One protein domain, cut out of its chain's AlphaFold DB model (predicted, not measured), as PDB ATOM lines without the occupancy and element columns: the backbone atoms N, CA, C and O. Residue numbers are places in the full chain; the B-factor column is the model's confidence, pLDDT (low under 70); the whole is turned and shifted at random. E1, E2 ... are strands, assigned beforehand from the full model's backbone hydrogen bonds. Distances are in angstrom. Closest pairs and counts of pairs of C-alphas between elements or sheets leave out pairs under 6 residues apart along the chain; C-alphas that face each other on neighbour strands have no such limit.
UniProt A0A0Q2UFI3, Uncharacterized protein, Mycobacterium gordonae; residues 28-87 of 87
ATOM      1  N   PHE A  28     177.825 194.558 171.981       88.81
ATOM      2  CA  PHE A  28     178.103 195.780 172.720       88.81
ATOM      3  C   PHE A  28     177.840 195.577 174.213       88.81
ATOM      4  O   PHE A  28     176.869 194.915 174.576       88.81
ATOM      5  N   TRP A  29     178.697 196.135 175.069       89.25
ATOM      6  CA  TRP A  29     178.490 196.164 176.516       89.25
ATOM      7  C   TRP A  29     178.341 197.605 176.990       89.25
ATOM      8  O   TRP A  29     179.175 198.447 176.671       89.25
ATOM      9  N   PHE A  30     177.301 197.882 177.774       84.38
ATOM     10  CA  PHE A  30     177.067 199.205 178.364       84.38
ATOM     11  C   PHE A  30     176.780 199.097 179.852       84.38
ATOM     12  O   PHE A  30     176.242 198.092 180.321       84.38
ATOM     13  N   ALA A  31     177.124 200.143 180.598       84.81
ATOM     14  CA  ALA A  31     176.818 200.211 182.014       84.81
ATOM     15  C   ALA A  31     175.312 200.419 182.217       84.81
ATOM     16  O   ALA A  31     174.719 201.347 181.672       84.81
ATOM     17  N   GLN A  32     174.702 199.581 183.054       78.19
ATOM     18  CA  GLN A  32     173.267 199.616 183.348       78.19
ATOM     19  C   GLN A  32     172.783 200.986 183.859       78.19
ATOM     20  O   GLN A  32     171.613 201.326 183.697       78.19
ATOM     21  N   HIS A  33     173.676 201.757 184.481       72.81
ATOM     22  CA  HIS A  33     173.372 203.039 185.115       72.81
ATOM     23  C   HIS A  33     173.868 204.261 184.325       72.81
ATOM     24  O   HIS A  33     173.583 205.384 184.731       72.81
ATOM     25  N   GLU A  34     174.542 204.075 183.182       64.06
ATOM     26  CA  GLU A  34     174.995 205.181 182.334       64.06
ATOM     27  C   GLU A  34     174.471 205.067 180.907       64.06
ATOM     28  O   GLU A  34     175.040 204.365 180.076       64.06
ATOM     29  N   LEU A  35     173.419 205.829 180.602       62.72
ATOM     30  CA  LEU A  35     173.015 206.142 179.224       62.72
ATOM     31  C   LEU A  35     172.759 207.649 179.037       62.72
ATOM     32  O   LEU A  35     172.109 208.078 178.093       62.72
ATOM     33  N   GLY A  36     173.314 208.464 179.939       54.41
ATOM     34  CA  GLY A  36     173.194 209.922 179.955       54.41
ATOM     35  C   GLY A  36     174.513 210.641 179.678       54.41
ATOM     36  O   GLY A  36     174.858 211.567 180.408       54.41
ATOM     37  N   LEU A  37     175.274 210.222 178.661       50.91
ATOM     38  CA  LEU A  37     176.437 210.989 178.206       50.91
ATOM     39  C   LEU A  37     175.943 212.177 177.377       50.91
ATOM     40  O   LEU A  37     175.514 212.015 176.236       50.91
ATOM     41  N   ALA A  38     176.004 213.361 177.988       47.16
ATOM     42  CA  ALA A  38     175.363 214.616 177.583       47.16
ATOM     43  C   ALA A  38     175.587 215.095 176.129       47.16
ATOM     44  O   ALA A  38     174.883 216.000 175.696       47.16
ATOM     45  N   ASP A  39     176.493 214.479 175.364       49.84
ATOM     46  CA  ASP A  39     176.880 214.918 174.015       49.84
ATOM     47  C   ASP A  39     176.726 213.838 172.923       49.84
ATOM     48  O   ASP A  39     177.276 213.965 171.827       49.84
ATOM     49  N   SER A  40     175.975 212.766 173.191       56.25
ATOM     50  CA  SER A  40     175.685 211.720 172.199       56.25
ATOM     51  C   SER A  40     174.247 211.221 172.344       56.25
ATOM     52  O   SER A  40     173.803 210.955 173.456       56.25
ATOM     53  N   SER A  41     173.500 211.110 171.238       76.56
ATOM     54  CA  SER A  41     172.092 210.671 171.233       76.56
ATOM     55  C   SER A  41     171.957 209.159 171.406       76.56
ATOM     56  O   SER A  41     171.512 208.448 170.495       76.56
ATOM     57  N   TRP A  42     172.377 208.690 172.579       82.75
ATOM     58  CA  TRP A  42     172.043 207.374 173.099       82.75
ATOM     59  C   TRP A  42     170.593 207.369 173.562       82.75
ATOM     60  O   TRP A  42     170.111 208.343 174.134       82.75
ATOM     61  N   ASP A  43     169.906 206.266 173.311       84.56
ATOM     62  CA  ASP A  43     168.545 206.045 173.782       84.56
ATOM     63  C   ASP A  43     168.420 204.645 174.378       84.56
ATOM     64  O   ASP A  43     169.053 203.698 173.898       84.56
ATOM     65  N   PHE A  44     167.605 204.544 175.426       86.69
ATOM     66  CA  PHE A  44     167.395 203.329 176.198       86.69
ATOM     67  C   PHE A  44     165.939 203.166 176.590       86.69
ATOM     68  O   PHE A  44     165.408 203.948 177.379       86.69
ATOM     69  N   ASP A  45     165.324 202.092 176.108       86.38
ATOM     70  CA  ASP A  45     163.927 201.771 176.410       86.38
ATOM     71  C   ASP A  45     163.775 200.610 177.416       86.38
ATOM     72  O   ASP A  45     162.656 200.229 177.760       86.38
ATOM     73  N   GLY A  46     164.886 200.056 177.918       84.75
ATOM     74  CA  GLY A  46     164.902 198.892 178.811       84.75
ATOM     75  C   GLY A  46     165.065 197.540 178.107       84.75
ATOM     76  O   GLY A  46     165.446 196.567 178.757       84.75
ATOM     77  N   GLU A  47     164.837 197.469 176.797       91.25
ATOM     78  CA  GLU A  47     165.028 196.273 175.961       91.25
ATOM     79  C   GLU A  47     166.084 196.490 174.864       91.25
ATOM     80  O   GLU A  47     166.729 195.538 174.412       91.25
ATOM     81  N   HIS A  48     166.311 197.742 174.477       91.94
ATOM     82  CA  HIS A  48     167.218 198.156 173.425       91.94
ATOM     83  C   HIS A  48     168.082 199.332 173.870       91.94
ATOM     84  O   HIS A  48     167.671 200.189 174.653       91.94
ATOM     85  N   VAL A  49     169.282 199.381 173.300       90.38
ATOM     86  CA  VAL A  49     170.155 200.556 173.310       90.38
ATOM     87  C   VAL A  49     170.318 200.999 171.870       90.38
ATOM     88  O   VAL A  49     170.619 200.173 171.005       90.38
ATOM     89  N   SER A  50     170.139 202.287 171.593       89.31
ATOM     90  CA  SER A  50     170.426 202.827 170.267       89.31
ATOM     91  C   SER A  50     171.349 204.025 170.305       89.31
ATOM     92  O   SER A  50     171.320 204.812 171.244       89.31
ATOM     93  N   ILE A  51     172.157 204.151 169.258       87.12
ATOM     94  CA  ILE A  51     172.990 205.315 168.983       87.12
ATOM     95  C   ILE A  51     172.468 205.929 167.699       87.12
ATOM     96  O   ILE A  51     172.451 205.274 166.653       87.12
ATOM     97  N   ASN A  52     172.069 207.191 167.774       85.56
ATOM     98  CA  ASN A  52     171.786 207.991 166.593       85.56
ATOM     99  C   ASN A  52     173.012 208.864 166.315       85.56
ATOM    100  O   ASN A  52     173.429 209.627 167.183       85.56
ATOM    101  N   ALA A  53     173.599 208.739 165.131       84.06
ATOM    102  CA  ALA A  53     174.695 209.580 164.664       84.06
ATOM    103  C   ALA A  53     174.363 210.136 163.275       84.06
ATOM    104  O   ALA A  53     173.385 209.734 162.643       84.06
ATOM    105  N   VAL A  54     175.171 211.074 162.780       85.56
ATOM    106  CA  VAL A  54     174.884 211.750 161.502       85.56
ATOM    107  C   VAL A  54     174.825 210.762 160.332       85.56
ATOM    108  O   VAL A  54     174.017 210.923 159.419       85.56
ATOM    109  N   ASN A  55     175.651 209.718 160.365       84.19
ATOM    110  CA  ASN A  55     175.775 208.730 159.298       84.19
ATOM    111  C   ASN A  55     174.939 207.455 159.505       84.19
ATOM    112  O   ASN A  55     175.070 206.523 158.712       84.19
ATOM    113  N   GLY A  56     174.082 207.393 160.527       85.81
ATOM    114  CA  GLY A  56     173.196 206.248 160.712       85.81
ATOM    115  C   GLY A  56     172.628 206.092 162.116       85.81
ATOM    116  O   GLY A  56     172.899 206.868 163.034       85.81
ATOM    117  N   LYS A  57     171.835 205.034 162.272       88.88
ATOM    118  CA  LYS A  57     171.331 204.562 163.557       88.88
ATOM    119  C   LYS A  57     171.797 203.131 163.766       88.88
ATOM    120  O   LYS A  57     171.628 202.298 162.880       88.88
ATOM    121  N   TRP A  58     172.335 202.855 164.944       90.75
ATOM    122  CA  TRP A  58     172.698 201.511 165.371       90.75
ATOM    123  C   TRP A  58     171.856 201.135 166.572       90.75
ATOM    124  O   TRP A  58     171.672 201.951 167.475       90.75
ATOM    125  N   VAL A  59     171.327 199.917 166.566       92.69
ATOM    126  CA  VAL A  59     170.457 199.420 167.626       92.69
ATOM    127  C   VAL A  59     170.964 198.064 168.075       92.69
ATOM    128  O   VAL A  59     171.290 197.204 167.258       92.69
ATOM    129  N   TRP A  60     171.007 197.868 169.385       93.81
ATOM    130  CA  TRP A  60     171.296 196.590 170.010       93.81
ATOM    131  C   TRP A  60     170.112 196.171 170.861       93.81
ATOM    132  O   TRP A  60     169.577 196.974 171.623       93.81
ATOM    133  N   LYS A  61     169.738 194.898 170.760       95.50
ATOM    134  CA  LYS A  61     168.794 194.260 171.672       95.50
ATOM    135  C   LYS A  61     169.540 193.663 172.856       95.50
ATOM    136  O   LYS A  61     170.519 192.940 172.659       95.50
ATOM    137  N   LEU A  62     169.052 193.905 174.068       93.56
ATOM    138  CA  LEU A  62     169.608 193.305 175.276       93.56
ATOM    139  C   LEU A  62     169.411 191.793 175.293       93.56
ATOM    140  O   LEU A  62     168.315 191.289 175.055       93.56
ATOM    141  N   THR A  63     170.466 191.061 175.642       94.00
ATOM    142  CA  THR A  63     170.400 189.595 175.763       94.00
ATOM    143  C   THR A  63     170.008 189.131 177.164       94.00
ATOM    144  O   THR A  63     169.706 187.957 177.369       94.00
ATOM    145  N   GLY A  64     170.061 190.033 178.149       91.38
ATOM    146  CA  GLY A  64     169.934 189.713 179.571       91.38
ATOM    147  C   GLY A  64     171.218 189.167 180.206       91.38
ATOM    148  O   GLY A  64     171.256 188.984 181.425       91.38
ATOM    149  N   LYS A  65     172.291 188.936 179.431       92.44
ATOM    150  CA  LYS A  65     173.603 188.650 180.020       92.44
ATOM    151  C   LYS A  65     174.164 189.911 180.663       92.44
ATOM    152  O   LYS A  65     174.073 191.008 180.113       92.44
ATOM    153  N   LYS A  66     174.780 189.718 181.826       91.19
ATOM    154  CA  LYS A  66     175.442 190.771 182.588       91.19
ATOM    155  C   LYS A  66     176.854 190.361 182.965       91.19
ATOM    156  O   LYS A  66     177.106 189.194 183.265       91.19
ATOM    157  N   TYR A  67     177.742 191.338 182.991       88.88
ATOM    158  CA  TYR A  67     179.100 191.212 183.479       88.88
ATOM    159  C   TYR A  67     179.292 192.245 184.582       88.88
ATOM    160  O   TYR A  67     179.004 193.421 184.387       88.88
ATOM    161  N   VAL A  68     179.730 191.799 185.754       88.69
ATOM    162  CA  VAL A  68     179.908 192.668 186.919       88.69
ATOM    163  C   VAL A  68     181.396 192.872 187.132       88.69
ATOM    164  O   VAL A  68     182.127 191.899 187.317       88.69
ATOM    165  N   TYR A  69     181.826 194.128 187.097       84.12
ATOM    166  CA  TYR A  69     183.190 194.522 187.410       84.12
ATOM    167  C   TYR A  69     183.230 195.132 188.813       84.12
ATOM    168  O   TYR A  69     182.614 196.165 189.071       84.12
ATOM    169  N   ASP A  70     183.957 194.481 189.715       85.19
ATOM    170  CA  ASP A  70     184.180 194.936 191.085       85.19
ATOM    171  C   ASP A  70     185.558 195.614 191.174       85.19
ATOM    172  O   ASP A  70     186.581 195.007 190.845       85.19
ATOM    173  N   TYR A  71     185.576 196.887 191.573       81.81
ATOM    174  CA  TYR A  71     186.796 197.688 191.718       81.81
ATOM    175  C   TYR A  71     187.359 197.679 193.152       81.81
ATOM    176  O   TYR A  71     188.408 198.280 193.387       81.81
ATOM    177  N   GLY A  72     186.710 197.000 194.103       85.56
ATOM    178  CA  GLY A  72     187.145 196.899 195.493       85.56
ATOM    179  C   GLY A  72     186.013 197.093 196.511       85.56
ATOM    180  O   GLY A  72     184.915 197.511 196.158       85.56
ATOM    181  N   PRO A  73     186.294 196.849 197.804       82.94
ATOM    182  CA  PRO A  73     185.280 196.737 198.861       82.94
ATOM    183  C   PRO A  73     184.439 198.000 199.113       82.94
ATOM    184  O   PRO A  73     183.364 197.889 199.693       82.94
ATOM    185  N   ASP A  74     184.907 199.170 198.671       89.81
ATOM    186  CA  ASP A  74     184.255 200.469 198.885       89.81
ATOM    187  C   ASP A  74     183.822 201.144 197.570       89.81
ATOM    188  O   ASP A  74     183.497 202.332 197.556       89.81
ATOM    189  N   VAL A  75     183.841 200.412 196.449       85.12
ATOM    190  CA  VAL A  75     183.419 200.924 195.140       85.12
ATOM    191  C   VAL A  75     182.175 200.178 194.693       85.12
ATOM    192  O   VAL A  75     182.140 198.949 194.699       85.12
ATOM    193  N   GLU A  76     181.145 200.919 194.291       84.88
ATOM    194  CA  GLU A  76     179.955 200.302 193.719       84.88
ATOM    195  C   GLU A  76     180.342 199.522 192.448       84.88
ATOM    196  O   GLU A  76     181.018 200.071 191.569       84.88
ATOM    197  N   PRO A  77     179.970 198.235 192.340       86.81
ATOM    198  CA  PRO A  77     180.348 197.434 191.193       86.81
ATOM    199  C   PRO A  77     179.664 197.954 189.931       86.81
ATOM    200  O   PRO A  77     178.467 198.245 189.915       86.81
ATOM    201  N   VAL A  78     180.409 197.998 188.830       86.81
ATOM    202  CA  VAL A  78     179.851 198.361 187.530       86.81
ATOM    203  C   VAL A  78     179.180 197.134 186.933       86.81
ATOM    204  O   VAL A  78     179.823 196.119 186.656       86.81
ATOM    205  N   VAL A  79     177.871 197.226 186.715       87.81
ATOM    206  CA  VAL A  79     177.109 196.204 185.997       87.81
ATOM    207  C   VAL A  79     177.056 196.582 184.525       87.81
ATOM    208  O   VAL A  79     176.402 197.551 184.147       87.81
ATOM    209  N   MET A  80     177.731 195.796 183.693       89.25
ATOM    210  CA  MET A  80     177.641 195.890 182.244       89.25
ATOM    211  C   MET A  80     176.589 194.918 181.711       89.25
ATOM    212  O   MET A  80     176.515 193.770 182.154       89.25
ATOM    213  N   LEU A  81     175.806 195.355 180.734       90.25
ATOM    214  CA  LEU A  81     174.767 194.579 180.064       90.25
ATOM    215  C   LEU A  81     175.156 194.319 178.608       90.25
ATOM    216  O   LEU A  81     175.645 195.221 177.932       90.25
ATOM    217  N   GLU A  82     174.932 193.094 178.133       92.12
ATOM    218  CA  GLU A  82     175.231 192.694 176.755       92.12
ATOM    219  C   GLU A  82     174.062 193.037 175.826       92.12
ATOM    220  O   GLU A  82     172.912 192.661 176.078       92.12
ATOM    221  N   GLY A  83     174.379 193.687 174.713       92.88
ATOM    222  CA  GLY A  83     173.496 193.894 173.578       92.88
ATOM    223  C   GLY A  83     174.039 193.226 172.315       92.88
ATOM    224  O   GLY A  83     175.247 193.224 172.071       92.88
ATOM    225  N   ILE A  84     173.144 192.687 171.486       94.69
ATOM    226  CA  ILE A  84     173.459 192.171 170.146       94.69
ATOM    227  C   ILE A  84     172.806 193.071 169.111       94.69
ATOM    228  O   ILE A  84     171.623 193.399 169.225       94.69
ATOM    229  N   ARG A  85     173.594 193.476 168.116       92.62
ATOM    230  CA  ARG A  85     173.165 194.382 167.062       92.62
ATOM    231  C   ARG A  85     172.006 193.769 166.288       92.62
ATOM    232  O   ARG A  85     172.049 192.595 165.921       92.62
ATOM    233  N   ILE A  86     170.990 194.584 166.052       92.62
ATOM    234  CA  ILE A  86     169.863 194.263 165.188       92.62
ATOM    235  C   ILE A  86     169.907 195.247 164.016       92.62
ATOM    236  O   ILE A  86     169.926 196.460 164.224       92.62
ATOM    237  N   ASP A  87     170.050 194.705 162.808       73.75
ATOM    238  CA  ASP A  87     170.075 195.468 161.555       73.75
ATOM    239  C   ASP A  87     168.656 195.699 161.012       73.75
ATOM    240  O   ASP A  87     167.790 194.810 161.213       73.75
TER     241      ASP A  87
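What this domain is: This is residues 28 to 87 of the 87 residues of an uncharacterized protein of Mycobacterium gordonae (UniProt A0A0Q2UFI3). A single antiparallel sheet of five strands, strongly twisted and curled like part of a barrel, makes up this domain, with the long, bent strand E4 running through it and the short strands E1 and E2 at its two edges. At one end the turn of the hairpin E4 and E5 sticks out with residues 71 to 76, while residues 32 to 40 link one edge strand to the other. The printed part has 60 residues with no named helix and five named strands, E1 to E5 along the chain; the sheet's order is E1, E5, E4, E3, E2, and the class is all strand. The whole is elongated, spanning 42 by 25 by 17 A, and only just loose, close to compact, with a radius of gyration of the C-alphas of 12.8 A.

How they stand to each other: Start with E4, residues 56 to 69, which bends by 87 degrees at residue 64. Look next for its neighbour E5, residues 78 to 86, antiparallel at 143 degrees; in this hairpin C-alphas 85 and 60 face each other at 4.1 A, and N 67 and O 80 are within hydrogen-bond range at 2.8 A. E3, residues 48 to 53, is E4's other neighbour, antiparallel at 136 degrees; C-alphas 59 and 50 of this hairpin face each other at 4.3 A, and N 60 and O 49 are 2.8 A apart, within hydrogen-bond range. Next comes the edge strand E2, residues 41 to 44, in a hairpin with E3 at 170 degrees, with C-alphas 51 and 42 facing each other at 4.7 A and N 43 within hydrogen-bond range of O 50 at 2.9 A. At the other edge find E1, residues 28 to 31, antiparallel to E5 at 147 degrees; C-alphas 31 and 80 face each other at 4.4 A, and N 81 and O 30 are within hydrogen-bond range at 2.8 A. E1 and E2 are apart. E2, E3, E4 and E5 form a meander, each strand the antiparallel neighbour of the one before.

Where its parts are: Find C-alpha 28 at (178.103, 195.780, 172.720), where E1 begins its 10.4 A. E2 measures 10.0 A and E3 16.2 A. E4 starts at C-alpha 56, (173.196, 206.248, 160.712), and its ends are 30.8 A apart. E5, 24.8 A long, ends at C-alpha 86, (169.863, 194.263, 165.188).

The domain as a whole: The C-alphas of Asn 55 and Pro 73, 42.4 A apart, are the two farthest apart. The printed part has no cut and no long link, and it ends at Asp 87, the chain's last residue. Its mean pLDDT is 83.7; look at residues 34 to 40 for the values under 70.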